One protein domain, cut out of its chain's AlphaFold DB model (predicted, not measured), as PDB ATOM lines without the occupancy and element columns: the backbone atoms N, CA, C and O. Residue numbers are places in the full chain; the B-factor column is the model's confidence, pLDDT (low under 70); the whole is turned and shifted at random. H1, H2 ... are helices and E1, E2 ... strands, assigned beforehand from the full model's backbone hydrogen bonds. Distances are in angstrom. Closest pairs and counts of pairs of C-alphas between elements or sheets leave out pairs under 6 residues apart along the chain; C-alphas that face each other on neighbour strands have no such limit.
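What this domain is: This is residues 2 to 13, 216 to 319 and 326 to 408 of the 408 residues of the protein "GP63-like" of Trichomonas vaginalis (UniProt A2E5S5). There is little regular structure: long loops surround short H2, with hairpins E2-E3 and E4-E5 and side-by-side H1 and H3 toward one end, and the antiparallel pair E1-E6 toward the other. The 199 printed residues include six named helices and six strands, 64 residues together, class mixed, ordered E1 E2 E3 H1 E4 E5 H2 H3 H4 E6 H5 H6. It is compact, radius of gyration of the C-alphas 17.0 A, spanning 58 by 39 by 33 A.

How they stand to each other: Start at the antiparallel hairpin of E2, residues 223 to 228, and E3, 231 to 236: N 226 and O 233 are 3.0 A apart, within hydrogen-bond range. H1, residues 239 to 249, and H3, 307 to 315, touch, their closest C-alphas, His 240 and Ala 311, 4.9 A apart; every O i to N i+4 pair in both is within hydrogen-bond range.

Where its parts are: Find C-alpha 223 at (158.631, 187.392, 145.773); E2 runs 16.5 A. H1 begins at (159.031, 187.469, 134.957) and runs 15.3 A.

The domain as a whole: Cuts after residues 13 and 319 leave C-alpha gaps of 30.0 A and 14.4 A. Long links include H4 to E6, before E6, residues 384 to 386; residues 2 to 13 are among those under pLDDT 70.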
ATOM      1  N   LEU A   2     128.851 196.596 158.092       30.41
ATOM      2  CA  LEU A   2     129.908 195.825 157.436       30.41
ATOM      3  C   LEU A   2     130.100 194.482 158.118       30.41
ATOM      4  O   LEU A   2     129.794 194.321 159.301       30.41
ATOM      5  N   ILE A   3     130.423 193.480 157.304       41.00
ATOM      6  CA  ILE A   3     130.046 192.107 157.602       41.00
ATOM      7  C   ILE A   3     131.189 191.166 157.252       41.00
ATOM      8  O   ILE A   3     131.744 191.218 156.158       41.00
ATOM      9  N   VAL A   4     131.558 190.344 158.226       32.62
ATOM     10  CA  VAL A   4     132.761 189.516 158.236       32.62
ATOM     11  C   VAL A   4     132.413 188.094 157.827       32.62
ATOM     12  O   VAL A   4     131.462 187.502 158.336       32.62
ATOM     13  N   PHE A   5     133.203 187.534 156.917       34.25
ATOM     14  CA  PHE A   5     133.138 186.124 156.557       34.25
ATOM     15  C   PHE A   5     133.932 185.309 157.579       34.25
ATOM     16  O   PHE A   5     135.144 185.487 157.678       34.25
ATOM     17  N   ALA A   6     133.285 184.389 158.306       28.19
ATOM     18  CA  ALA A   6     134.029 183.285 158.911       28.19
ATOM     19  C   ALA A   6     134.016 182.101 157.948       28.19
ATOM     20  O   ALA A   6     132.971 181.658 157.457       28.19
ATOM     21  N   PHE A   7     135.203 181.588 157.661       36.25
ATOM     22  CA  PHE A   7     135.387 180.453 156.780       36.25
ATOM     23  C   PHE A   7     135.138 179.152 157.538       36.25
ATOM     24  O   PHE A   7     136.070 178.533 158.034       36.25
ATOM     25  N   TYR A   8     133.888 178.699 157.568       27.86
ATOM     26  CA  TYR A   8     133.571 177.314 157.909       27.86
ATOM     27  C   TYR A   8     132.791 176.664 156.758       27.86
ATOM     28  O   TYR A   8     131.928 177.299 156.152       27.86
ATOM     29  N   LEU A   9     133.158 175.415 156.442       29.36
ATOM     30  CA  LEU A   9     132.561 174.505 155.443       29.36
ATOM     31  C   LEU A   9     132.807 174.805 153.951       29.36
ATOM     32  O   LEU A   9     131.930 174.613 153.116       29.36
ATOM     33  N   ALA A  10     134.022 175.210 153.584       41.03
ATOM     34  CA  ALA A  10     134.546 174.864 152.261       41.03
ATOM     35  C   ALA A  10     135.744 173.946 152.482       41.03
ATOM     36  O   ALA A  10     136.577 174.272 153.326       41.03
ATOM     37  N   LEU A  11     135.813 172.827 151.759       51.84
ATOM     38  CA  LEU A  11     137.037 172.033 151.673       51.84
ATOM     39  C   LEU A  11     138.161 172.983 151.230       51.84
ATOM     40  O   LEU A  11     138.064 173.625 150.178       51.84
ATOM     41  N   ARG A  12     139.146 173.163 152.110       62.41
ATOM     42  CA  ARG A  12     140.342 173.976 151.882       62.41
ATOM     43  C   ARG A  12     141.464 173.045 151.462       62.41
ATOM     44  O   ARG A  12     141.562 171.947 152.000       62.41
ATOM     45  N   CYS A  13     142.303 173.496 150.540       67.56
ATOM     46  CA  CYS A  13     143.554 172.803 150.288       67.56
ATOM     47  C   CYS A  13     144.503 173.078 151.465       67.56
ATOM     48  O   CYS A  13     144.712 174.230 151.850       67.56
ATOM     49  N   PRO A 216     169.700 177.193 134.317       90.81
ATOM     50  CA  PRO A 216     169.451 176.662 135.657       90.81
ATOM     51  C   PRO A 216     169.617 177.697 136.777       90.81
ATOM     52  O   PRO A 216     169.288 177.403 137.920       90.81
ATOM     53  N   GLU A 217     170.147 178.890 136.484       95.06
ATOM     54  CA  GLU A 217     170.328 179.938 137.489       95.06
ATOM     55  C   GLU A 217     168.971 180.517 137.915       95.06
ATOM     56  O   GLU A 217     168.280 181.111 137.071       95.06
ATOM     57  N   PRO A 218     168.590 180.400 139.203       97.00
ATOM     58  CA  PRO A 218     167.314 180.915 139.672       97.00
ATOM     59  C   PRO A 218     167.188 182.432 139.525       97.00
ATOM     60  O   PRO A 218     168.174 183.182 139.525       97.00
ATOM     61  N   TYR A 219     165.951 182.913 139.435       97.25
ATOM     62  CA  TYR A 219     165.688 184.344 139.501       97.25
ATOM     63  C   TYR A 219     166.050 184.900 140.888       97.25
ATOM     64  O   TYR A 219     165.928 184.227 141.907       97.25
ATOM     65  N   LYS A 220     166.481 186.164 140.939       91.62
ATOM     66  CA  LYS A 220     166.882 186.821 142.196       91.62
ATOM     67  C   LYS A 220     165.693 187.341 142.999       91.62
ATOM     68  O   LYS A 220     165.633 187.152 144.208       91.62
ATOM     69  N   ASP A 221     164.758 187.990 142.312       91.00
ATOM     70  CA  ASP A 221     163.593 188.634 142.913       91.00
ATOM     71  C   ASP A 221     162.357 187.776 142.638       91.00
ATOM     72  O   ASP A 221     161.636 187.975 141.663       91.00
ATOM     73  N   ILE A 222     162.167 186.754 143.472       95.69
ATOM     74  CA  ILE A 222     161.070 185.789 143.329       95.69
ATOM     75  C   ILE A 222     159.760 186.359 143.859       95.69
ATOM     76  O   ILE A 222     158.726 186.308 143.196       95.69
ATOM     77  N   SER A 223     159.808 186.907 145.070       95.62
ATOM     78  CA  SER A 223     158.631 187.392 145.773       95.62
ATOM     79  C   SER A 223     158.841 188.797 146.306       95.62
ATOM     80  O   SER A 223     159.963 189.263 146.506       95.62
ATOM     81  N   CYS A 224     157.733 189.484 146.539       96.44
ATOM     82  CA  CYS A 224     157.734 190.810 147.114       96.44
ATOM     83  C   CYS A 224     156.534 190.972 148.047       96.44
ATOM     84  O   CYS A 224     155.423 190.539 147.741       96.44
ATOM     85  N   LYS A 225     156.771 191.583 149.211       95.75
ATOM     86  CA  LYS A 225     155.738 191.869 150.207       95.75
ATOM     87  C   LYS A 225     155.435 193.356 150.234       95.75
ATOM     88  O   LYS A 225     156.347 194.179 150.210       95.75
ATOM     89  N   LEU A 226     154.156 193.693 150.321       95.25
ATOM     90  CA  LEU A 226     153.683 195.072 150.346       95.25
ATOM     91  C   LEU A 226     152.603 195.212 151.410       95.25
ATOM     92  O   LEU A 226     151.696 194.395 151.452       95.25
ATOM     93  N   THR A 227     152.644 196.256 152.231       94.75
ATOM     94  CA  THR A 227     151.544 196.557 153.160       94.75
ATOM     95  C   THR A 227     150.727 197.720 152.621       94.75
ATOM     96  O   THR A 227     151.296 198.752 152.268       94.75
ATOM     97  N   LYS A 228     149.402 197.573 152.557       93.62
ATOM     98  CA  LYS A 228     148.475 198.651 152.194       93.62
ATOM     99  C   LYS A 228     147.180 198.534 152.989       93.62
ATOM    100  O   LYS A 228     146.627 197.444 153.112       93.62
ATOM    101  N   TYR A 229     146.691 199.645 153.542       91.25
ATOM    102  CA  TYR A 229     145.492 199.660 154.396       91.25
ATOM    103  C   TYR A 229     145.559 198.662 155.571       91.25
ATOM    104  O   TYR A 229     144.538 198.126 156.003       91.25
ATOM    105  N   GLY A 230     146.760 198.406 156.098       87.38
ATOM    106  CA  GLY A 230     146.980 197.448 157.188       87.38
ATOM    107  C   GLY A 230     146.948 195.965 156.791       87.38
ATOM    108  O   GLY A 230     147.254 195.130 157.635       87.38
ATOM    109  N   LYS A 231     146.646 195.618 155.528       89.19
ATOM    110  CA  LYS A 231     146.840 194.261 154.990       89.19
ATOM    111  C   LYS A 231     148.245 194.142 154.404       89.19
ATOM    112  O   LYS A 231     148.684 195.032 153.676       89.19
ATOM    113  N   THR A 232     148.935 193.047 154.707       91.88
ATOM    114  CA  THR A 232     150.223 192.707 154.091       91.88
ATOM    115  C   THR A 232     149.998 191.672 153.004       91.88
ATOM    116  O   THR A 232     149.618 190.550 153.296       91.88
ATOM    117  N   PHE A 233     150.265 192.063 151.768       93.94
ATOM    118  CA  PHE A 233     150.182 191.245 150.572       93.94
ATOM    119  C   PHE A 233     151.519 190.552 150.309       93.94
ATOM    120  O   PHE A 233     152.578 191.147 150.535       93.94
ATOM    121  N   SER A 234     151.469 189.336 149.767       95.62
ATOM    122  CA  SER A 234     152.632 188.640 149.211       95.62
ATOM    123  C   SER A 234     152.398 188.390 147.725       95.62
ATOM    124  O   SER A 234     151.364 187.852 147.343       95.62
ATOM    125  N   PHE A 235     153.354 188.783 146.889       97.69
ATOM    126  CA  PHE A 235     153.277 188.619 145.442       97.69
ATOM    127  C   PHE A 235     154.422 187.757 144.932       97.69
ATOM    128  O   PHE A 235     155.567 187.959 145.336       97.69
ATOM    129  N   LEU A 236     154.124 186.867 143.988       97.81
ATOM    130  CA  LEU A 236     155.109 186.261 143.101       97.81
ATOM    131  C   LEU A 236     155.388 187.240 141.950       97.81
ATOM    132  O   LEU A 236     154.493 187.568 141.166       97.81
ATOM    133  N   VAL A 237     156.620 187.746 141.878       98.19
ATOM    134  CA  VAL A 237     157.047 188.822 140.959       98.19
ATOM    135  C   VAL A 237     158.051 188.345 139.907       98.19
ATOM    136  O   VAL A 237     158.696 189.153 139.239       98.19
ATOM    137  N   THR A 238     158.156 187.029 139.729       98.25
ATOM    138  CA  THR A 238     158.919 186.398 138.649       98.25
ATOM    139  C   THR A 238     158.440 186.867 137.268       98.25
ATOM    140  O   THR A 238     157.321 187.376 137.136       98.25
ATOM    141  N   PRO A 239     159.268 186.755 136.211       98.19
ATOM    142  CA  PRO A 239     159.031 187.469 134.957       98.19
ATOM    143  C   PRO A 239     157.660 187.236 134.308       98.19
ATOM    144  O   PRO A 239     157.014 188.201 133.893       98.19
ATOM    145  N   HIS A 240     157.188 185.993 134.215       98.25
ATOM    146  CA  HIS A 240     155.893 185.685 133.612       98.25
ATOM    147  C   HIS A 240     154.731 186.077 134.526       98.25
ATOM    148  O   HIS A 240     153.732 186.612 134.035       98.25
ATOM    149  N   SER A 241     154.875 185.900 135.837       98.25
ATOM    150  CA  SER A 241     153.912 186.362 136.843       98.25
ATOM    151  C   SER A 241     153.752 187.886 136.819       98.25
ATOM    152  O   SER A 241     152.629 188.393 136.843       98.25
ATOM    153  N   HIS A 242     154.851 188.625 136.650       98.44
ATOM    154  CA  HIS A 242     154.845 190.073 136.453       98.44
ATOM    155  C   HIS A 242     154.168 190.479 135.134       98.44
ATOM    156  O   HIS A 242     153.317 191.369 135.122       98.44
ATOM    157  N   ILE A 243     154.470 189.797 134.021       97.75
ATOM    158  CA  ILE A 243     153.806 190.037 132.726       97.75
ATOM    159  C   ILE A 243     152.291 189.830 132.841       97.75
ATOM    160  O   ILE A 243     151.511 190.663 132.363       97.75
ATOM    161  N   PHE A 244     151.869 188.740 133.483       97.00
ATOM    162  CA  PHE A 244     150.462 188.460 133.737       97.00
ATOM    163  C   PHE A 244     149.822 189.573 134.579       97.00
ATOM    164  O   PHE A 244     148.791 190.127 134.190       97.00
ATOM    165  N   ALA A 245     150.446 189.942 135.700       97.31
ATOM    166  CA  ALA A 245     149.920 190.944 136.619       97.31
ATOM    167  C   ALA A 245     149.797 192.320 135.955       97.31
ATOM    168  O   ALA A 245     148.751 192.962 136.055       97.31
ATOM    169  N   LYS A 246     150.807 192.738 135.187       97.25
ATOM    170  CA  LYS A 246     150.771 193.978 134.410       97.25
ATOM    171  C   LYS A 246     149.608 193.995 133.421       97.25
ATOM    172  O   LYS A 246     148.885 194.986 133.345       97.25
ATOM    173  N   LYS A 247     149.398 192.898 132.684       94.69
ATOM    174  CA  LYS A 247     148.268 192.760 131.750       94.69
ATOM    175  C   LYS A 247     146.926 192.819 132.483       94.69
ATOM    176  O   LYS A 247     145.997 193.452 131.994       94.69
ATOM    177  N   ARG A 248     146.817 192.163 133.640       94.75
ATOM    178  CA  ARG A 248     145.573 192.061 134.414       94.75
ATOM    179  C   ARG A 248     145.193 193.368 135.109       94.75
ATOM    180  O   ARG A 248     144.030 193.756 135.075       94.75
ATOM    181  N   PHE A 249     146.155 194.017 135.755       95.94
ATOM    182  CA  PHE A 249     145.918 195.155 136.645       95.94
ATOM    183  C   PHE A 249     146.294 196.507 136.024       95.94
ATOM    184  O   PHE A 249     145.962 197.547 136.587       95.94
ATOM    185  N   GLY A 250     146.963 196.514 134.867       95.94
ATOM    186  CA  GLY A 250     147.286 197.730 134.116       95.94
ATOM    187  C   GLY A 250     148.417 198.576 134.703       95.94
ATOM    188  O   GLY A 250     148.590 199.717 134.283       95.94
ATOM    189  N   VAL A 251     149.175 198.051 135.669       97.00
ATOM    190  CA  VAL A 251     150.253 198.775 136.358       97.00
ATOM    191  C   VAL A 251     151.515 197.927 136.441       97.00
ATOM    192  O   VAL A 251     151.439 196.721 136.637       97.00
ATOM    193  N   ASP A 252     152.681 198.562 136.314       98.06
ATOM    194  CA  ASP A 252     153.980 197.900 136.483       98.06
ATOM    195  C   ASP A 252     154.333 197.680 137.959       98.06
ATOM    196  O   ASP A 252     154.982 196.698 138.306       98.06
ATOM    197  N   VAL A 253     153.898 198.579 138.839       98.12
ATOM    198  CA  VAL A 253     154.278 198.605 140.253       98.12
ATOM    199  C   VAL A 253     153.039 198.856 141.101       98.12
ATOM    200  O   VAL A 253     152.217 199.718 140.790       98.12
ATOM    201  N   PHE A 254     152.929 198.120 142.197       98.00
ATOM    202  CA  PHE A 254     151.991 198.376 143.277       98.00
ATOM    203  C   PHE A 254     152.616 199.326 144.299       98.00
ATOM    204  O   PHE A 254     153.769 199.153 144.696       98.00
ATOM    205  N   THR A 255     151.849 200.322 144.743       97.38
ATOM    206  CA  THR A 255     152.269 201.272 145.783       97.38
ATOM    207  C   THR A 255     151.487 201.020 147.062       97.38
ATOM    208  O   THR A 255     150.251 201.074 147.065       97.38
ATOM    209  N   GLY A 256     152.220 200.730 148.130       95.06
ATOM    210  CA  GLY A 256     151.702 200.461 149.461       95.06
ATOM    211  C   GLY A 256     151.697 201.701 150.346       95.06
ATOM    212  O   GLY A 256     151.919 202.833 149.903       95.06
ATOM    213  N   ASP A 257     151.462 201.469 151.631       91.94
ATOM    214  CA  ASP A 257     151.533 202.493 152.661       91.94
ATOM    215  C   ASP A 257     152.959 203.080 152.726       91.94
ATOM    216  O   ASP A 257     153.960 202.415 152.430       91.94
ATOM    217  N   ASN A 258     153.054 204.360 153.098       91.19
ATOM    218  CA  ASN A 258     154.311 205.115 153.223       91.19
ATOM    219  C   ASN A 258     155.175 205.175 151.944       91.19
ATOM    220  O   ASN A 258     156.373 205.430 152.026       91.19
ATOM    221  N   GLY A 259     154.582 204.958 150.764       91.88
ATOM    222  CA  GLY A 259     155.293 205.026 149.482       91.88
ATOM    223  C   GLY A 259     156.162 203.805 149.176       91.88
ATOM    224  O   GLY A 259     156.984 203.862 148.266       91.88
ATOM    225  N   THR A 260     155.981 202.705 149.917       95.56
ATOM    226  CA  THR A 260     156.592 201.415 149.575       95.56
ATOM    227  C   THR A 260     156.129 200.954 148.195       95.56
ATOM    228  O   THR A 260     155.006 201.239 147.772       95.56
ATOM    229  N   SER A 261     157.003 200.259 147.471       96.38
ATOM    230  CA  SER A 261     156.727 199.799 146.115       96.38
ATOM    231  C   SER A 261     157.073 198.329 145.946       96.38
ATOM    232  O   SER A 261     158.006 197.813 146.556       96.38
ATOM    233  N   CYS A 262     156.297 197.664 145.102       96.75
ATOM    234  CA  CYS A 262     156.460 196.262 144.766       96.75
ATOM    235  C   CYS A 262     156.204 196.093 143.269       96.75
ATOM    236  O   CYS A 262     155.208 196.646 142.793       96.75
ATOM    237  N   PRO A 263     157.047 195.381 142.497       98.00
ATOM    238  CA  PRO A 263     156.673 195.011 141.138       98.00
ATOM    239  C   PRO A 263     155.299 194.342 141.155       98.00
ATOM    240  O   PRO A 263     154.978 193.585 142.071       98.00
ATOM    241  N   SER A 264     154.461 194.655 140.172       98.19
ATOM    242  CA  SER A 264     153.187 193.956 140.034       98.19
ATOM    243  C   SER A 264     153.455 192.464 139.862       98.19
ATOM    244  O   SER A 264     154.352 192.067 139.125       98.19
ATOM    245  N   GLY A 265     152.701 191.635 140.565       97.94
ATOM    246  CA  GLY A 265     152.897 190.194 140.571       97.94
ATOM    247  C   GLY A 265     151.592 189.471 140.834       97.94
ATOM    248  O   GLY A 265     150.544 190.097 141.026       97.94
ATOM    249  N   ILE A 266     151.663 188.147 140.816       98.00
ATOM    250  CA  ILE A 266     150.538 187.300 141.185       98.00
ATOM    251  C   ILE A 266     150.413 187.304 142.703       98.00
ATOM    252  O   ILE A 266     151.373 186.989 143.399       98.00
ATOM    253  N   GLU A 267     149.249 187.692 143.215       97.25
ATOM    254  CA  GLU A 267     148.973 187.663 144.652       97.25
ATOM    255  C   GLU A 267     148.839 186.214 145.127       97.25
ATOM    256  O   GLU A 267     148.078 185.431 144.552       97.25
ATOM    257  N   LEU A 268     149.600 185.873 146.162       95.38
ATOM    258  CA  LEU A 268     149.563 184.568 146.805       95.38
ATOM    259  C   LEU A 268     148.560 184.601 147.957       95.38
ATOM    260  O   LEU A 268     148.501 185.594 148.683       95.38
ATOM    261  N   GLU A 269     147.813 183.510 148.121       91.50
ATOM    262  CA  GLU A 269     146.846 183.349 149.210       91.50
ATOM    263  C   GLU A 269     147.515 183.589 150.568       91.50
ATOM    264  O   GLU A 269     148.584 183.039 150.855       91.50
ATOM    265  N   ASP A 270     146.885 184.427 151.391       82.06
ATOM    266  CA  ASP A 270     147.365 184.781 152.729       82.06
ATOM    267  C   ASP A 270     146.350 184.489 153.850       82.06
ATOM    268  O   ASP A 270     146.654 184.676 155.035       82.06
ATOM    269  N   GLY A 271     145.163 183.991 153.494       69.88
ATOM    270  CA  GLY A 271     144.177 183.440 154.413       69.88
ATOM    271  C   GLY A 271     144.318 181.923 154.597       69.88
ATOM    272  O   GLY A 271     144.926 181.213 153.802       69.88
ATOM    273  N   GLY A 272     143.708 181.397 155.665       62.56
ATOM    274  CA  GLY A 272     143.701 179.954 155.959       62.56
ATOM    275  C   GLY A 272     144.547 179.555 157.169       62.56
ATOM    276  O   GLY A 272     144.905 180.405 157.982       62.56
ATOM    277  N   SER A 273     144.801 178.248 157.324       56.59
ATOM    278  CA  SER A 273     145.900 177.776 158.180       56.59
ATOM    279  C   SER A 273     147.229 178.068 157.478       56.59
ATOM    280  O   SER A 273     147.266 178.425 156.298       56.59
ATOM    281  N   GLU A 274     148.342 177.870 158.181       50.59
ATOM    282  CA  GLU A 274     149.689 177.934 157.599       50.59
ATOM    283  C   GLU A 274     149.877 176.919 156.436       50.59
ATOM    284  O   GLU A 274     150.892 176.965 155.754       50.59
ATOM    285  N   GLY A 275     148.897 176.035 156.181       52.97
ATOM    286  CA  GLY A 275     148.876 175.043 155.105       52.97
ATOM    287  C   GLY A 275     148.209 175.435 153.791       52.97
ATOM    288  O   GLY A 275     148.208 174.637 152.854       52.97
ATOM    289  N   THR A 276     147.599 176.615 153.725       59.34
ATOM    290  CA  THR A 276     146.971 177.142 152.501       59.34
ATOM    291  C   THR A 276     147.738 178.355 151.965       59.34
ATOM    292  O   THR A 276     147.694 178.647 150.771       59.34
ATOM    293  N   ALA A 277     148.447 179.077 152.832       73.31
ATOM    294  CA  ALA A 277     149.085 180.329 152.465       73.31
ATOM    295  C   ALA A 277     150.391 180.119 151.676       73.31
ATOM    296  O   ALA A 277     151.310 179.433 152.120       73.31
ATOM    297  N   GLY A 278     150.516 180.808 150.541       81.88
ATOM    298  CA  GLY A 278     151.760 180.883 149.770       81.88
ATOM    299  C   GLY A 278     151.889 179.923 148.584       81.88
ATOM    300  O   GLY A 278     152.643 180.250 147.673       81.88
ATOM    301  N   SER A 279     151.146 178.813 148.530       89.88
ATOM    302  CA  SER A 279     151.156 177.884 147.376       89.88
ATOM    303  C   SER A 279     149.918 177.976 146.480       89.88
ATOM    304  O   SER A 279     149.781 177.209 145.530       89.88
ATOM    305  N   HIS A 280     149.031 178.934 146.742       94.38
ATOM    306  CA  HIS A 280     147.795 179.147 145.992       94.38
ATOM    307  C   HIS A 280     147.698 180.573 145.464       94.38
ATOM    308  O   HIS A 280     148.306 181.502 146.004       94.38
ATOM    309  N   LEU A 281     146.875 180.756 144.435       95.81
ATOM    310  CA  LEU A 281     146.439 182.082 144.008       95.81
ATOM    311  C   LEU A 281     145.448 182.651 145.027       95.81
ATOM    312  O   LEU A 281     144.546 181.939 145.468       95.81
ATOM    313  N   GLU A 282     145.571 183.938 145.351       93.69
ATOM    314  CA  GLU A 282     144.648 184.607 146.271       93.69
ATOM    315  C   GLU A 282     143.208 184.575 145.737       93.69
ATOM    316  O   GLU A 282     142.885 185.158 144.693       93.69
ATOM    317  N   MET A 283     142.297 183.948 146.483       89.44
ATOM    318  CA  MET A 283     140.910 183.810 146.041       89.44
ATOM    319  C   MET A 283     140.266 185.168 145.718       89.44
ATOM    320  O   MET A 283     139.512 185.271 144.746       89.44
ATOM    321  N   ARG A 284     140.546 186.219 146.502       90.19
ATOM    322  CA  ARG A 284     139.925 187.544 146.343       90.19
ATOM    323  C   ARG A 284     140.076 188.110 144.933       90.19
ATOM    324  O   ARG A 284     139.122 188.694 144.412       90.19
ATOM    325  N   THR A 285     141.252 187.966 144.324       93.50
ATOM    326  CA  THR A 285     141.571 188.536 143.005       93.50
ATOM    327  C   THR A 285     141.563 187.495 141.888       93.50
ATOM    328  O   THR A 285     141.486 187.889 140.721       93.50
ATOM    329  N   TYR A 286     141.542 186.199 142.214       94.06
ATOM    330  CA  TYR A 286     141.567 185.078 141.265       94.06
ATOM    331  C   TYR A 286     140.345 184.157 141.371       94.06
ATOM    332  O   TYR A 286     140.385 182.992 141.002       94.06
ATOM    333  N   TYR A 287     139.220 184.666 141.855       87.50
ATOM    334  CA  TYR A 287     138.000 183.883 142.022       87.50
ATOM    335  C   TYR A 287     137.581 183.172 140.715       87.50
ATOM    336  O   TYR A 287     137.504 183.812 139.665       87.50
ATOM    337  N   THR A 288     137.307 181.860 140.782       89.81
ATOM    338  CA  THR A 288     137.133 180.869 139.679       89.81
ATOM    339  C   THR A 288     138.403 180.196 139.149       89.81
ATOM    340  O   THR A 288     138.282 179.220 138.412       89.81
ATOM    341  N   GLU A 289     139.606 180.655 139.497       93.75
ATOM    342  CA  GLU A 289     140.842 179.956 139.120       93.75
ATOM    343  C   GLU A 289     140.952 178.619 139.861       93.75
ATOM    344  O   GLU A 289     140.548 178.511 141.018       93.75
ATOM    345  N   TYR A 290     141.459 177.587 139.194       93.38
ATOM    346  CA  TYR A 290     141.534 176.249 139.769       93.38
ATOM    347  C   TYR A 290     142.600 176.095 140.862       93.38
ATOM    348  O   TYR A 290     142.456 175.183 141.664       93.38
ATOM    349  N   MET A 291     143.606 176.974 140.940       94.88
ATOM    350  CA  MET A 291     144.672 176.999 141.957       94.88
ATOM    351  C   MET A 291     144.394 177.933 143.143       94.88
ATOM    352  O   MET A 291     145.314 178.291 143.876       94.88
ATOM    353  N   ILE A 292     143.146 178.352 143.359       92.19
ATOM    354  CA  ILE A 292     142.769 179.004 144.624       92.19
ATOM    355  C   ILE A 292     142.701 177.966 145.753       92.19
ATOM    356  O   ILE A 292     142.316 176.820 145.527       92.19
ATOM    357  N   GLY A 293     142.999 178.369 146.990       83.81
ATOM    358  CA  GLY A 293     143.118 177.457 148.138       83.81
ATOM    359  C   GLY A 293     141.802 176.889 148.696       83.81
ATOM    360  O   GLY A 293     141.785 176.318 149.789       83.81
ATOM    361  N   MET A 294     140.670 177.064 148.007       77.06
ATOM    362  CA  MET A 294     139.377 176.568 148.481       77.06
ATOM    363  C   MET A 294     138.368 176.272 147.373       77.06
ATOM    364  O   MET A 294     138.270 176.980 146.372       77.06
ATOM    365  N   VAL A 295     137.509 175.285 147.625       70.88
ATOM    366  CA  VAL A 295     136.356 175.006 146.763       70.88
ATOM    367  C   VAL A 295     135.282 176.075 146.987       70.88
ATOM    368  O   VAL A 295     134.737 176.228 148.081       70.88
ATOM    369  N   THR A 296     134.980 176.848 145.946       68.38
ATOM    370  CA  THR A 296     134.092 178.026 146.015       68.38
ATOM    371  C   THR A 296     132.711 177.819 145.395       68.38
ATOM    372  O   THR A 296     131.911 178.756 145.362       68.38
ATOM    373  N   TYR A 297     132.401 176.614 144.922       65.94
ATOM    374  CA  TYR A 297     131.216 176.345 144.114       65.94
ATOM    375  C   TYR A 297     130.614 174.975 144.420       65.94
ATOM    376  O   TYR A 297     131.270 174.087 144.960       65.94
ATOM    377  N   SER A 298     129.343 174.824 144.062       57.16
ATOM    378  CA  SER A 298     128.650 173.542 144.050       57.16
ATOM    379  C   SER A 298     127.819 173.456 142.775       57.16
ATOM    380  O   SER A 298     126.888 174.251 142.618       57.16
ATOM    381  N   ASN A 299     128.103 172.469 141.924       61.62
ATOM    382  CA  ASN A 299     127.457 172.218 140.636       61.62
ATOM    383  C   ASN A 299     127.789 173.232 139.525       61.62
ATOM    384  O   ASN A 299     127.570 174.434 139.662       61.62
ATOM    385  N   GLY A 300     128.167 172.702 138.360       69.50
ATOM    386  CA  GLY A 300     128.367 173.458 137.126       69.50
ATOM    387  C   GLY A 300     129.844 173.746 136.823       69.50
ATOM    388  O   GLY A 300     130.678 173.732 137.729       69.50
ATOM    389  N   PRO A 301     130.178 174.050 135.552       76.38
ATOM    390  CA  PRO A 301     131.544 174.306 135.097       76.38
ATOM    391  C   PRO A 301     131.997 175.721 135.489       76.38
ATOM    392  O   PRO A 301     132.110 176.622 134.653       76.38
ATOM    393  N   PHE A 302     132.190 175.927 136.788       80.12
ATOM    394  CA  PHE A 302     132.548 177.213 137.380       80.12
ATOM    395  C   PHE A 302     134.058 177.483 137.325       80.12
ATOM    396  O   PHE A 302     134.482 178.610 137.066       80.12
ATOM    397  N   VAL A 303     134.870 176.446 137.544       87.50
ATOM    398  CA  VAL A 303     136.331 176.559 137.613       87.50
ATOM    399  C   VAL A 303     136.954 176.748 136.239       87.50
ATOM    400  O   VAL A 303     136.472 176.245 135.221       87.50
ATOM    401  N   ARG A 304     138.045 177.512 136.211       90.25
ATOM    402  CA  ARG A 304     138.781 177.869 135.007       90.25
ATOM    403  C   ARG A 304     140.262 177.587 135.191       90.25
ATOM    404  O   ARG A 304     140.860 177.938 136.202       90.25
ATOM    405  N   PHE A 305     140.847 177.009 134.151       91.62
ATOM    406  CA  PHE A 305     142.284 176.852 133.986       91.62
ATOM    407  C   PHE A 305     142.838 178.034 133.185       91.62
ATOM    408  O   PHE A 305     142.544 178.155 131.989       91.62
ATOM    409  N   THR A 306     143.569 178.937 133.844       94.75
ATOM    410  CA  THR A 306     143.797 180.292 133.318       94.75
ATOM    411  C   THR A 306     145.258 180.631 133.054       94.75
ATOM    412  O   THR A 306     146.176 179.898 133.417       94.75
ATOM    413  N   ASP A 307     145.481 181.789 132.430       94.38
ATOM    414  CA  ASP A 307     146.810 182.347 132.199       94.38
ATOM    415  C   ASP A 307     147.556 182.733 133.490       94.38
ATOM    416  O   ASP A 307     148.771 182.896 133.431       94.38
ATOM    417  N   ALA A 308     146.879 182.800 134.646       96.75
ATOM    418  CA  ALA A 308     147.514 183.040 135.944       96.75
ATOM    419  C   ALA A 308     148.413 181.867 136.351       96.75
ATOM    420  O   ALA A 308     149.628 182.020 136.460       96.75
ATOM    421  N   THR A 309     147.843 180.668 136.490       97.56
ATOM    422  CA  THR A 309     148.615 179.473 136.847       97.56
ATOM    423  C   THR A 309     149.635 179.112 135.768       97.56
ATOM    424  O   THR A 309     150.737 178.655 136.067       97.56
ATOM    425  N   MET A 310     149.319 179.375 134.497       97.31
ATOM    426  CA  MET A 310     150.273 179.145 133.408       97.31
ATOM    427  C   MET A 310     151.492 180.060 133.488       97.31
ATOM    428  O   MET A 310     152.583 179.629 133.123       97.31
ATOM    429  N   ALA A 311     151.330 181.297 133.964       97.81
ATOM    430  CA  ALA A 311     152.457 182.187 134.206       97.81
ATOM    431  C   ALA A 311     153.387 181.625 135.292       97.81
ATOM    432  O   ALA A 311     154.597 181.599 135.085       97.81
ATOM    433  N   VAL A 312     152.825 181.076 136.375       98.31
ATOM    434  CA  VAL A 312     153.604 180.408 137.431       98.31
ATOM    435  C   VAL A 312     154.358 179.196 136.874       98.31
ATOM    436  O   VAL A 312     155.567 179.086 137.053       98.31
ATOM    437  N   LEU A 313     153.687 178.322 136.112       98.31
ATOM    438  CA  LEU A 313     154.337 177.155 135.497       98.31
ATOM    439  C   LEU A 313     155.414 177.539 134.469       98.31
ATOM    440  O   LEU A 313     156.390 176.807 134.317       98.31
ATOM    441  N   LEU A 314     155.278 178.670 133.775       98.19
ATOM    442  CA  LEU A 314     156.328 179.188 132.888       98.19
ATOM    443  C   LEU A 314     157.550 179.668 133.674       98.19
ATOM    444  O   LEU A 314     158.673 179.389 133.260       98.19
ATOM    445  N   ASP A 315     157.330 180.337 134.807       98.44
ATOM    446  CA  ASP A 315     158.394 180.817 135.693       98.44
ATOM    447  C   ASP A 315     159.165 179.675 136.368       98.44
ATOM    448  O   ASP A 315     160.321 179.863 136.732       98.44
ATOM    449  N   THR A 316     158.607 178.461 136.445       98.00
ATOM    450  CA  THR A 316     159.409 177.287 136.845       98.00
ATOM    451  C   THR A 316     160.575 177.021 135.888       98.00
ATOM    452  O   THR A 316     161.463 176.253 136.223       98.00
ATOM    453  N   GLY A 317     160.533 177.555 134.659       97.56
ATOM    454  CA  GLY A 317     161.512 177.279 133.609       97.56
ATOM    455  C   GLY A 317     161.356 175.911 132.939       97.56
ATOM    456  O   GLY A 317     161.956 175.677 131.884       97.56
ATOM    457  N   ASN A 318     160.496 175.044 133.474       97.38
ATOM    458  CA  ASN A 318     160.409 173.628 133.125       97.38
ATOM    459  C   ASN A 318     159.350 173.292 132.071       97.38
ATOM    460  O   ASN A 318     159.435 172.246 131.417       97.38
ATOM    461  N   TYR A 319     158.379 174.185 131.861       98.31
ATOM    462  CA  TYR A 319     157.227 173.945 130.993       98.31
ATOM    463  C   TYR A 319     157.042 175.058 129.967       98.31
ATOM    464  O   TYR A 319     157.217 176.231 130.260       98.31
ATOM    465  N   ILE A 326     143.841 177.167 127.108       91.12
ATOM    466  CA  ILE A 326     143.706 178.075 128.250       91.12
ATOM    467  C   ILE A 326     142.400 178.847 128.151       91.12
ATOM    468  O   ILE A 326     142.026 179.342 127.087       91.12
ATOM    469  N   LYS A 327     141.720 178.998 129.286       89.75
ATOM    470  CA  LYS A 327     140.491 179.780 129.398       89.75
ATOM    471  C   LYS A 327     140.807 181.030 130.222       89.75
ATOM    472  O   LYS A 327     141.126 180.888 131.396       89.75
ATOM    473  N   PRO A 328     140.712 182.256 129.674       86.56
ATOM    474  CA  PRO A 328     141.007 183.458 130.451       86.56
ATOM    475  C   PRO A 328     140.067 183.541 131.653       86.56
ATOM    476  O   PRO A 328     138.894 183.151 131.553       86.56
ATOM    477  N   LEU A 329     140.571 184.040 132.781       89.19
ATOM    478  CA  LEU A 329     139.737 184.326 133.943       89.19
ATOM    479  C   LEU A 329     138.698 185.383 133.540       89.19
ATOM    480  O   LEU A 329     139.070 186.394 132.961       89.19
ATOM    481  N   VAL A 330     137.407 185.156 133.800       90.44
ATOM    482  CA  VAL A 330     136.361 186.163 133.506       90.44
ATOM    483  C   VAL A 330     136.257 187.164 134.654       90.44
ATOM    484  O   VAL A 330     136.085 188.364 134.436       90.44
ATOM    485  N   TYR A 331     136.400 186.667 135.881       91.19
ATOM    486  CA  TYR A 331     136.379 187.460 137.096       91.19
ATOM    487  C   TYR A 331     137.510 188.493 137.101       91.19
ATOM    488  O   TYR A 331     138.687 188.151 136.943       91.19
ATOM    489  N   GLY A 332     137.158 189.770 137.253       91.25
ATOM    490  CA  GLY A 332     138.115 190.878 137.313       91.25
ATOM    491  C   GLY A 332     138.870 191.153 136.008       91.25
ATOM    492  O   GLY A 332     139.853 191.887 136.015       91.25
ATOM    493  N   HIS A 333     138.467 190.540 134.891       91.38
ATOM    494  CA  HIS A 333     139.130 190.722 133.602       91.38
ATOM    495  C   HIS A 333     138.603 191.962 132.886       91.38
ATOM    496  O   HIS A 333     137.399 192.159 132.776       91.38
ATOM    497  N   GLN A 334     139.501 192.774 132.333       89.06
ATOM    498  CA  GLN A 334     139.144 194.050 131.704       89.06
ATOM    499  C   GLN A 334     138.025 193.928 130.651       89.06
ATOM    500  O   GLN A 334     137.079 194.714 130.632       89.06
ATOM    501  N   GLU A 335     138.084 192.894 129.808       89.06
ATOM    502  CA  GLU A 335     137.108 192.658 128.733       89.06
ATOM    503  C   GLU A 335     135.724 192.217 129.229       89.06
ATOM    504  O   GLU A 335     134.753 192.374 128.496       89.06
ATOM    505  N   SER A 336     135.600 191.696 130.456       86.00
ATOM    506  CA  SER A 336     134.296 191.288 131.001       86.00
ATOM    507  C   SER A 336     133.486 192.460 131.564       86.00
ATOM    508  O   SER A 336     132.333 192.269 131.948       86.00
ATOM    509  N   ILE A 337     134.066 193.668 131.595       83.81
ATOM    510  CA  ILE A 337     133.446 194.868 132.167       83.81
ATOM    511  C   ILE A 337     133.340 195.980 131.120       83.81
ATOM    512  O   ILE A 337     132.244 196.282 130.655       83.81
ATOM    513  N   ASN A 338     134.456 196.622 130.758       89.38
ATOM    514  CA  ASN A 338     134.456 197.784 129.856       89.38
ATOM    515  C   ASN A 338     135.719 197.911 128.982       89.38
ATOM    516  O   ASN A 338     135.960 198.967 128.398       89.38
ATOM    517  N   GLY A 339     136.536 196.860 128.914       92.00
ATOM    518  CA  GLY A 339     137.787 196.828 128.157       92.00
ATOM    519  C   GLY A 339     138.999 197.430 128.875       92.00
ATOM    520  O   GLY A 339     140.088 197.376 128.311       92.00
ATOM    521  N   ASN A 340     138.855 197.956 130.098       94.19
ATOM    522  CA  ASN A 340     139.961 198.529 130.873       94.19
ATOM    523  C   ASN A 340     140.214 197.750 132.176       94.19
ATOM    524  O   ASN A 340     139.257 197.240 132.769       94.19
ATOM    525  N   PRO A 341     141.472 197.661 132.652       94.94
ATOM    526  CA  PRO A 341     141.768 197.140 133.981       94.94
ATOM    527  C   PRO A 341     140.989 197.900 135.053       94.94
ATOM    528  O   PRO A 341     140.818 199.117 134.962       94.94
ATOM    529  N   ILE A 342     140.536 197.188 136.082       94.69
ATOM    530  CA  ILE A 342     139.803 197.782 137.202       94.69
ATOM    531  C   ILE A 342     140.819 198.476 138.129       94.69
ATOM    532  O   ILE A 342     141.655 197.788 138.728       94.69
ATOM    533  N   PRO A 343     140.779 199.813 138.280       94.12
ATOM    534  CA  PRO A 343     141.735 200.520 139.125       94.12
ATOM    535  C   PRO A 343     141.682 200.023 140.572       94.12
ATOM    536  O   PRO A 343     140.608 199.883 141.152       94.12
ATOM    537  N   GLY A 344     142.850 199.740 141.148       94.25
ATOM    538  CA  GLY A 344     142.968 199.307 142.541       94.25
ATOM    539  C   GLY A 344     142.501 197.875 142.828       94.25
ATOM    540  O   GLY A 344     142.652 197.419 143.954       94.25
ATOM    541  N   PHE A 345     142.014 197.117 141.840       95.12
ATOM    542  CA  PHE A 345     141.494 195.756 142.048       95.12
ATOM    543  C   PHE A 345     142.496 194.809 142.731       95.12
ATOM    544  O   PHE A 345     142.113 193.972 143.547       95.12
ATOM    545  N   ALA A 346     143.792 194.989 142.456       95.56
ATOM    546  CA  ALA A 346     144.856 194.206 143.072       95.56
ATOM    547  C   ALA A 346     145.030 194.469 144.577       95.56
ATOM    548  O   ALA A 346     145.221 193.518 145.317       95.56
ATOM    549  N   ILE A 347     144.990 195.722 145.047       95.31
ATOM    550  CA  ILE A 347     145.536 196.089 146.377       95.31
ATOM    551  C   ILE A 347     144.684 197.076 147.184       95.31
ATOM    552  O   ILE A 347     145.047 197.415 148.309       95.31
ATOM    553  N   ASP A 348     143.574 197.560 146.629       94.94
ATOM    554  CA  ASP A 348     142.651 198.469 147.310       94.94
ATOM    555  C   ASP A 348     141.411 197.711 147.828       94.94
ATOM    556  O   ASP A 348     141.106 196.624 147.324       94.94
ATOM    557  N   PRO A 349     140.681 198.267 148.816       92.69
ATOM    558  CA  PRO A 349     139.502 197.636 149.403       92.69
ATOM    559  C   PRO A 349     138.467 197.199 148.350       92.69
ATOM    560  O   PRO A 349     138.007 198.048 147.571       92.69
ATOM    561  N   PRO A 350     138.034 195.919 148.337       90.19
ATOM    562  CA  PRO A 350     137.037 195.422 147.389       90.19
ATOM    563  C   PRO A 350     135.727 196.215 147.393       90.19
ATOM    564  O   PRO A 350     135.131 196.419 146.342       90.19
ATOM    565  N   GLN A 351     135.311 196.731 148.552       86.50
ATOM    566  CA  GLN A 351     134.100 197.539 148.739       86.50
ATOM    567  C   GLN A 351     134.100 198.821 147.897       86.50
ATOM    568  O   GLN A 351     133.038 199.382 147.637       86.50
ATOM    569  N   ILE A 352     135.284 199.306 147.508       89.69
ATOM    570  CA  ILE A 352     135.455 200.519 146.705       89.69
ATOM    571  C   ILE A 352     135.703 200.168 145.238       89.69
ATOM    572  O   ILE A 352     135.208 200.863 144.353       89.69
ATOM    573  N   THR A 353     136.503 199.134 144.974       92.06
ATOM    574  CA  THR A 353     137.049 198.890 143.632       92.06
ATOM    575  C   THR A 353     136.334 197.797 142.857       92.06
ATOM    576  O   THR A 353     136.359 197.821 141.626       92.06
ATOM    577  N   PHE A 354     135.696 196.836 143.525       91.62
ATOM    578  CA  PHE A 354     135.085 195.708 142.828       91.62
ATOM    579  C   PHE A 354     133.738 196.131 142.228       91.62
ATOM    580  O   PHE A 354     133.011 196.931 142.825       91.62
ATOM    581  N   PRO A 355     133.359 195.583 141.059       89.75
ATOM    582  CA  PRO A 355     132.008 195.736 140.540       89.75
ATOM    583  C   PRO A 355     130.970 195.330 141.591       89.75
ATOM    584  O   PRO A 355     131.119 194.311 142.259       89.75
ATOM    585  N   SER A 356     129.893 196.106 141.722       84.19
ATOM    586  CA  SER A 356     128.884 195.875 142.771       84.19
ATOM    587  C   SER A 356     128.272 194.466 142.758       84.19
ATOM    588  O   SER A 356     127.976 193.932 143.818       84.19
ATOM    589  N   ASN A 357     128.149 193.830 141.587       81.50
ATOM    590  CA  ASN A 357     127.643 192.460 141.437       81.50
ATOM    591  C   ASN A 357     128.650 191.368 141.844       81.50
ATOM    592  O   ASN A 357     128.318 190.189 141.783       81.50
ATOM    593  N   TYR A 358     129.882 191.729 142.213       85.81
ATOM    594  CA  TYR A 358     130.859 190.796 142.788       85.81
ATOM    595  C   TYR A 358     130.714 190.723 144.312       85.81
ATOM    596  O   TYR A 358     131.249 189.814 144.943       85.81
ATOM    597  N   LEU A 359     130.018 191.692 144.910       81.56
ATOM    598  CA  LEU A 359     129.873 191.837 146.348       81.56
ATOM    599  C   LEU A 359     128.458 191.450 146.770       81.56
ATOM    600  O   LEU A 359     127.467 191.880 146.180       81.56
ATOM    601  N   THR A 360     128.350 190.684 147.849       74.69
ATOM    602  CA  THR A 360     127.056 190.431 148.483       74.69
ATOM    603  C   THR A 360     126.617 191.670 149.263       74.69
ATOM    604  O   THR A 360     127.254 192.055 150.243       74.69
ATOM    605  N   ILE A 361     125.503 192.282 148.857       67.81
ATOM    606  CA  ILE A 361     124.879 193.399 149.578       67.81
ATOM    607  C   ILE A 361     123.825 192.837 150.530       67.81
ATOM    608  O   ILE A 361     122.894 192.155 150.105       67.81
ATOM    609  N   ILE A 362     123.948 193.142 151.821       65.75
ATOM    610  CA  ILE A 362     123.001 192.690 152.845       65.75
ATOM    611  C   ILE A 362     122.240 193.901 153.374       65.75
ATOM    612  O   ILE A 362     122.811 194.740 154.069       65.75
ATOM    613  N   ASN A 363     120.945 193.975 153.068       62.78
ATOM    614  CA  ASN A 363     120.039 194.937 153.691       62.78
ATOM    615  C   ASN A 363     119.224 194.233 154.784       62.78
ATOM    616  O   ASN A 363     118.765 193.103 154.590       62.78
ATOM    617  N   GLU A 364     119.026 194.892 155.929       57.25
ATOM    618  CA  GLU A 364     118.184 194.362 157.007       57.25
ATOM    619  C   GLU A 364     116.798 193.966 156.472       57.25
ATOM    620  O   GLU A 364     116.137 194.736 155.777       57.25
ATOM    621  N   GLY A 365     116.370 192.732 156.758       58.84
ATOM    622  CA  GLY A 365     115.072 192.203 156.325       58.84
ATOM    623  C   GLY A 365     114.994 191.713 154.872       58.84
ATOM    624  O   GLY A 365     113.927 191.264 154.456       58.84
ATOM    625  N   THR A 366     116.086 191.750 154.099       61.16
ATOM    626  CA  THR A 366     116.114 191.234 152.717       61.16
ATOM    627  C   THR A 366     116.752 189.850 152.617       61.16
ATOM    628  O   THR A 366     117.646 189.493 153.383       61.16
ATOM    629  N   ARG A 367     116.273 189.045 151.660       67.75
ATOM    630  CA  ARG A 367     116.880 187.754 151.314       67.75
ATOM    631  C   ARG A 367     118.260 188.012 150.704       67.75
ATOM    632  O   ARG A 367     118.364 188.815 149.783       67.75
ATOM    633  N   ILE A 368     119.284 187.317 151.200       71.62
ATOM    634  CA  ILE A 368     120.644 187.390 150.654       71.62
ATOM    635  C   ILE A 368     120.611 186.897 149.204       71.62
ATOM    636  O   ILE A 368     120.179 185.768 148.947       71.62
ATOM    637  N   ASP A 369     121.046 187.746 148.274       74.38
ATOM    638  CA  ASP A 369     121.272 187.342 146.892       74.38
ATOM    639  C   ASP A 369     122.587 186.562 146.816       74.38
ATOM    640  O   ASP A 369     123.663 187.091 147.094       74.38
ATOM    641  N   LEU A 370     122.470 185.275 146.502       76.19
ATOM    642  CA  LEU A 370     123.602 184.366 146.334       76.19
ATOM    643  C   LEU A 370     123.963 184.188 144.859       76.19
ATOM    644  O   LEU A 370     124.735 183.292 144.532       76.19
ATOM    645  N   THR A 371     123.382 184.978 143.959       79.44
ATOM    646  CA  THR A 371     123.694 184.898 142.536       79.44
ATOM    647  C   THR A 371     125.159 185.253 142.307       79.44
ATOM    648  O   THR A 371     125.660 186.264 142.794       79.44
ATOM    649  N   GLY A 372     125.854 184.383 141.583       77.88
ATOM    650  CA  GLY A 372     127.253 184.556 141.243       77.88
ATOM    651  C   GLY A 372     127.516 185.732 140.304       77.88
ATOM    652  O   GLY A 372     126.614 186.207 139.613       77.88
ATOM    653  N   PHE A 373     128.777 186.168 140.227       83.62
ATOM    654  CA  PHE A 373     129.162 187.385 139.495       83.62
ATOM    655  C   PHE A 373     128.824 187.359 137.992       83.62
ATOM    656  O   PHE A 373     128.680 188.418 137.378       83.62
ATOM    657  N   ASP A 374     128.720 186.168 137.398       81.62
ATOM    658  CA  ASP A 374     128.409 185.937 135.985       81.62
ATOM    659  C   ASP A 374     126.975 185.423 135.751       81.62
ATOM    660  O   ASP A 374     126.617 185.100 134.616       81.62
ATOM    661  N   TYR A 375     126.154 185.363 136.808       83.25
ATOM    662  CA  TYR A 375     124.773 184.873 136.805       83.25
ATOM    663  C   TYR A 375     124.605 183.398 136.392       83.25
ATOM    664  O   TYR A 375     123.496 182.982 136.051       83.25
ATOM    665  N   ARG A 376     125.677 182.589 136.407       78.75
ATOM    666  CA  ARG A 376     125.635 181.171 135.988       78.75
ATOM    667  C   ARG A 376     125.642 180.169 137.133       78.75
ATOM    668  O   ARG A 376     125.428 178.983 136.894       78.75
ATOM    669  N   TYR A 377     125.874 180.621 138.356       73.88
ATOM    670  CA  TYR A 377     125.923 179.771 139.539       73.88
ATOM    671  C   TYR A 377     125.398 180.529 140.764       73.88
ATOM    672  O   TYR A 377     125.206 181.747 140.727       73.88
ATOM    673  N   TYR A 378     125.165 179.793 141.849       73.06
ATOM    674  CA  TYR A 378     124.825 180.353 143.153       73.06
ATOM    675  C   TYR A 378     125.966 180.067 144.131       73.06
ATOM    676  O   TYR A 378     126.458 178.941 144.199       73.06
ATOM    677  N   GLY A 379     126.403 181.084 144.869       66.69
ATOM    678  CA  GLY A 379     127.394 180.941 145.929       66.69
ATOM    679  C   GLY A 379     126.847 180.173 147.133       66.69
ATOM    680  O   GLY A 379     125.636 180.041 147.325       66.69
ATOM    681  N   SER A 380     127.747 179.686 147.987       60.44
ATOM    682  CA  SER A 380     127.370 179.130 149.284       60.44
ATOM    683  C   SER A 380     127.127 180.266 150.282       60.44
ATOM    684  O   SER A 380     127.971 181.137 150.488       60.44
ATOM    685  N   GLY A 381     125.946 180.282 150.907       56.34
ATOM    686  CA  GLY A 381     125.637 181.217 151.987       56.34
ATOM    687  C   GLY A 381     126.455 180.870 153.230       56.34
ATOM    688  O   GLY A 381     126.001 180.090 154.062       56.34
ATOM    689  N   LYS A 382     127.678 181.396 153.341       59.69
ATOM    690  CA  LYS A 382     128.498 181.238 154.548       59.69
ATOM    691  C   LYS A 382     127.963 182.085 155.701       59.69
ATOM    692  O   LYS A 382     127.190 183.022 155.504       59.69
ATOM    693  N   VAL A 383     128.390 181.742 156.917       59.09
ATOM    694  CA  VAL A 383     128.062 182.513 158.118       59.09
ATOM    695  C   VAL A 383     128.725 183.883 158.023       59.09
ATOM    696  O   VAL A 383     129.936 184.026 157.859       59.09
ATOM    697  N   ILE A 384     127.870 184.882 158.117       64.62
ATOM    698  CA  ILE A 384     128.130 186.287 157.870       64.62
ATOM    699  C   ILE A 384     127.966 186.977 159.233       64.62
ATOM    700  O   ILE A 384     126.879 186.962 159.818       64.62
ATOM    701  N   TYR A 385     129.057 187.507 159.790       67.12
ATOM    702  CA  TYR A 385     129.100 188.087 161.135       67.12
ATOM    703  C   TYR A 385     128.975 189.608 161.055       67.12
ATOM    704  O   TYR A 385     129.827 190.244 160.437       67.12
ATOM    705  N   PRO A 386     127.961 190.230 161.683       70.56
ATOM    706  CA  PRO A 386     127.919 191.684 161.773       70.56
ATOM    707  C   PRO A 386     129.142 192.190 162.546       70.56
ATOM    708  O   PRO A 386     129.558 191.551 163.512       70.56
ATOM    709  N   GLU A 387     129.677 193.355 162.172       74.00
ATOM    710  CA  GLU A 387     130.834 193.970 162.844       74.00
ATOM    711  C   GLU A 387     130.662 194.072 164.370       74.00
ATOM    712  O   GLU A 387     131.611 193.880 165.122       74.00
ATOM    713  N   SER A 388     129.432 194.275 164.854       79.75
ATOM    714  CA  SER A 388     129.112 194.305 166.289       79.75
ATOM    715  C   SER A 388     129.382 192.992 167.036       79.75
ATOM    716  O   SER A 388     129.416 192.990 168.264       79.75
ATOM    717  N   ARG A 389     129.555 191.877 166.318       80.50
ATOM    718  CA  ARG A 389     129.913 190.560 166.864       80.50
ATOM    719  C   ARG A 389     131.388 190.209 166.665       80.50
ATOM    720  O   ARG A 389     131.795 189.126 167.074       80.50
ATOM    721  N   VAL A 390     132.176 191.093 166.056       82.12
ATOM    722  CA  VAL A 390     133.617 190.896 165.902       82.12
ATOM    723  C   VAL A 390     134.301 191.185 167.232       82.12
ATOM    724  O   VAL A 390     134.223 192.292 167.761       82.12
ATOM    725  N   ASN A 391     135.017 190.192 167.752       85.44
ATOM    726  CA  ASN A 391     135.880 190.344 168.915       85.44
ATOM    727  C   ASN A 391     137.338 190.180 168.484       85.44
ATOM    728  O   ASN A 391     137.768 189.070 168.202       85.44
ATOM    729  N   CYS A 392     138.120 191.262 168.474       86.06
ATOM    730  CA  CYS A 392     139.526 191.217 168.051       86.06
ATOM    731  C   CYS A 392     140.454 190.412 168.975       86.06
ATOM    732  O   CYS A 392     141.620 190.233 168.638       86.06
ATOM    733  N   ASN A 393     139.957 189.952 170.127       86.94
ATOM    734  CA  ASN A 393     140.676 189.019 170.995       86.94
ATOM    735  C   ASN A 393     140.426 187.547 170.625       86.94
ATOM    736  O   ASN A 393     141.069 186.670 171.189       86.94
ATOM    737  N   ASP A 394     139.466 187.271 169.740       82.31
ATOM    738  CA  ASP A 394     139.203 185.935 169.215       82.31
ATOM    739  C   ASP A 394     140.104 185.693 167.998       82.31
ATOM    740  O   ASP A 394     140.136 186.511 167.071       82.31
ATOM    741  N   GLU A 395     140.828 184.572 167.997       76.94
ATOM    742  CA  GLU A 395     141.763 184.193 166.934       76.94
ATOM    743  C   GLU A 395     141.104 184.206 165.552       76.94
ATOM    744  O   GLU A 395     141.732 184.627 164.578       76.94
ATOM    745  N   ILE A 396     139.810 183.871 165.463       73.25
ATOM    746  CA  ILE A 396     139.076 183.860 164.189       73.25
ATOM    747  C   ILE A 396     138.956 185.254 163.551       73.25
ATOM    748  O   ILE A 396     138.743 185.362 162.344       73.25
ATOM    749  N   PHE A 397     139.077 186.326 164.343       78.06
ATOM    750  CA  PHE A 397     138.931 187.712 163.890       78.06
ATOM    751  C   PHE A 397     140.245 188.497 163.879       78.06
ATOM    752  O   PHE A 397     140.247 189.643 163.424       78.06
ATOM    753  N   VAL A 398     141.365 187.925 164.333       78.31
ATOM    754  CA  VAL A 398     142.650 188.643 164.423       78.31
ATOM    755  C   VAL A 398     143.073 189.216 163.067       78.31
ATOM    756  O   VAL A 398     143.361 190.411 162.979       78.31
ATOM    757  N   GLN A 399     143.036 188.411 161.999       73.81
ATOM    758  CA  GLN A 399     143.374 188.874 160.644       73.81
ATOM    759  C   GLN A 399     142.434 189.995 160.169       73.81
ATOM    760  O   GLN A 399     142.890 191.010 159.641       73.81
ATOM    761  N   TYR A 400     141.125 189.858 160.420       78.06
ATOM    762  CA  TYR A 400     140.143 190.903 160.112       78.06
ATOM    763  C   TYR A 400     140.470 192.212 160.844       78.06
ATOM    764  O   TYR A 400     140.481 193.283 160.240       78.06
ATOM    765  N   CYS A 401     140.777 192.138 162.140       82.56
ATOM    766  CA  CYS A 401     141.047 193.314 162.957       82.56
ATOM    767  C   CYS A 401     142.351 194.025 162.574       82.56
ATOM    768  O   CYS A 401     142.408 195.254 162.634       82.56
ATOM    769  N   GLN A 402     143.372 193.285 162.133       81.12
ATOM    770  CA  GLN A 402     144.620 193.857 161.614       81.12
ATOM    771  C   GLN A 402     144.407 194.574 160.270       81.12
ATOM    772  O   GLN A 402     144.947 195.657 160.051       81.12
ATOM    773  N   ALA A 403     143.554 194.018 159.409       82.50
ATOM    774  CA  ALA A 403     143.249 194.546 158.083       82.50
ATOM    775  C   ALA A 403     141.937 195.352 158.029       82.50
ATOM    776  O   ALA A 403     141.346 195.503 156.960       82.50
ATOM    777  N   LYS A 404     141.462 195.909 159.153       80.94
ATOM    778  CA  LYS A 404     140.138 196.558 159.222       80.94
ATOM    779  C   LYS A 404     139.954 197.661 158.174       80.94
ATOM    780  O   LYS A 404     138.902 197.765 157.560       80.94
ATOM    781  N   ARG A 405     140.999 198.454 157.911       83.44
ATOM    782  CA  ARG A 405     140.969 199.517 156.887       83.44
ATOM    783  C   ARG A 405     140.891 198.980 155.456       83.44
ATOM    784  O   ARG A 405     140.484 199.727 154.572       83.44
ATOM    785  N   PHE A 406     141.297 197.734 155.226       84.44
ATOM    786  CA  PHE A 406     141.198 197.063 153.934       84.44
ATOM    787  C   PHE A 406     139.801 196.478 153.683       84.44
ATOM    788  O   PHE A 406     139.402 196.294 152.540       84.44
ATOM    789  N   ILE A 407     139.059 196.196 154.754       71.25
ATOM    790  CA  ILE A 407     137.722 195.584 154.705       71.25
ATOM    791  C   ILE A 407     136.614 196.636 154.940       71.25
ATOM    792  O   ILE A 407     135.444 196.297 154.804       71.25
ATOM    793  N   LEU A 408     137.020 197.886 155.231       57.28
ATOM    794  CA  LEU A 408     136.250 199.109 155.518       57.28
ATOM    795  C   LEU A 408     134.994 198.922 156.341       57.28
ATOM    796  O   LEU A 408     134.021 198.466 155.732       57.28
TER     797      LEU A 408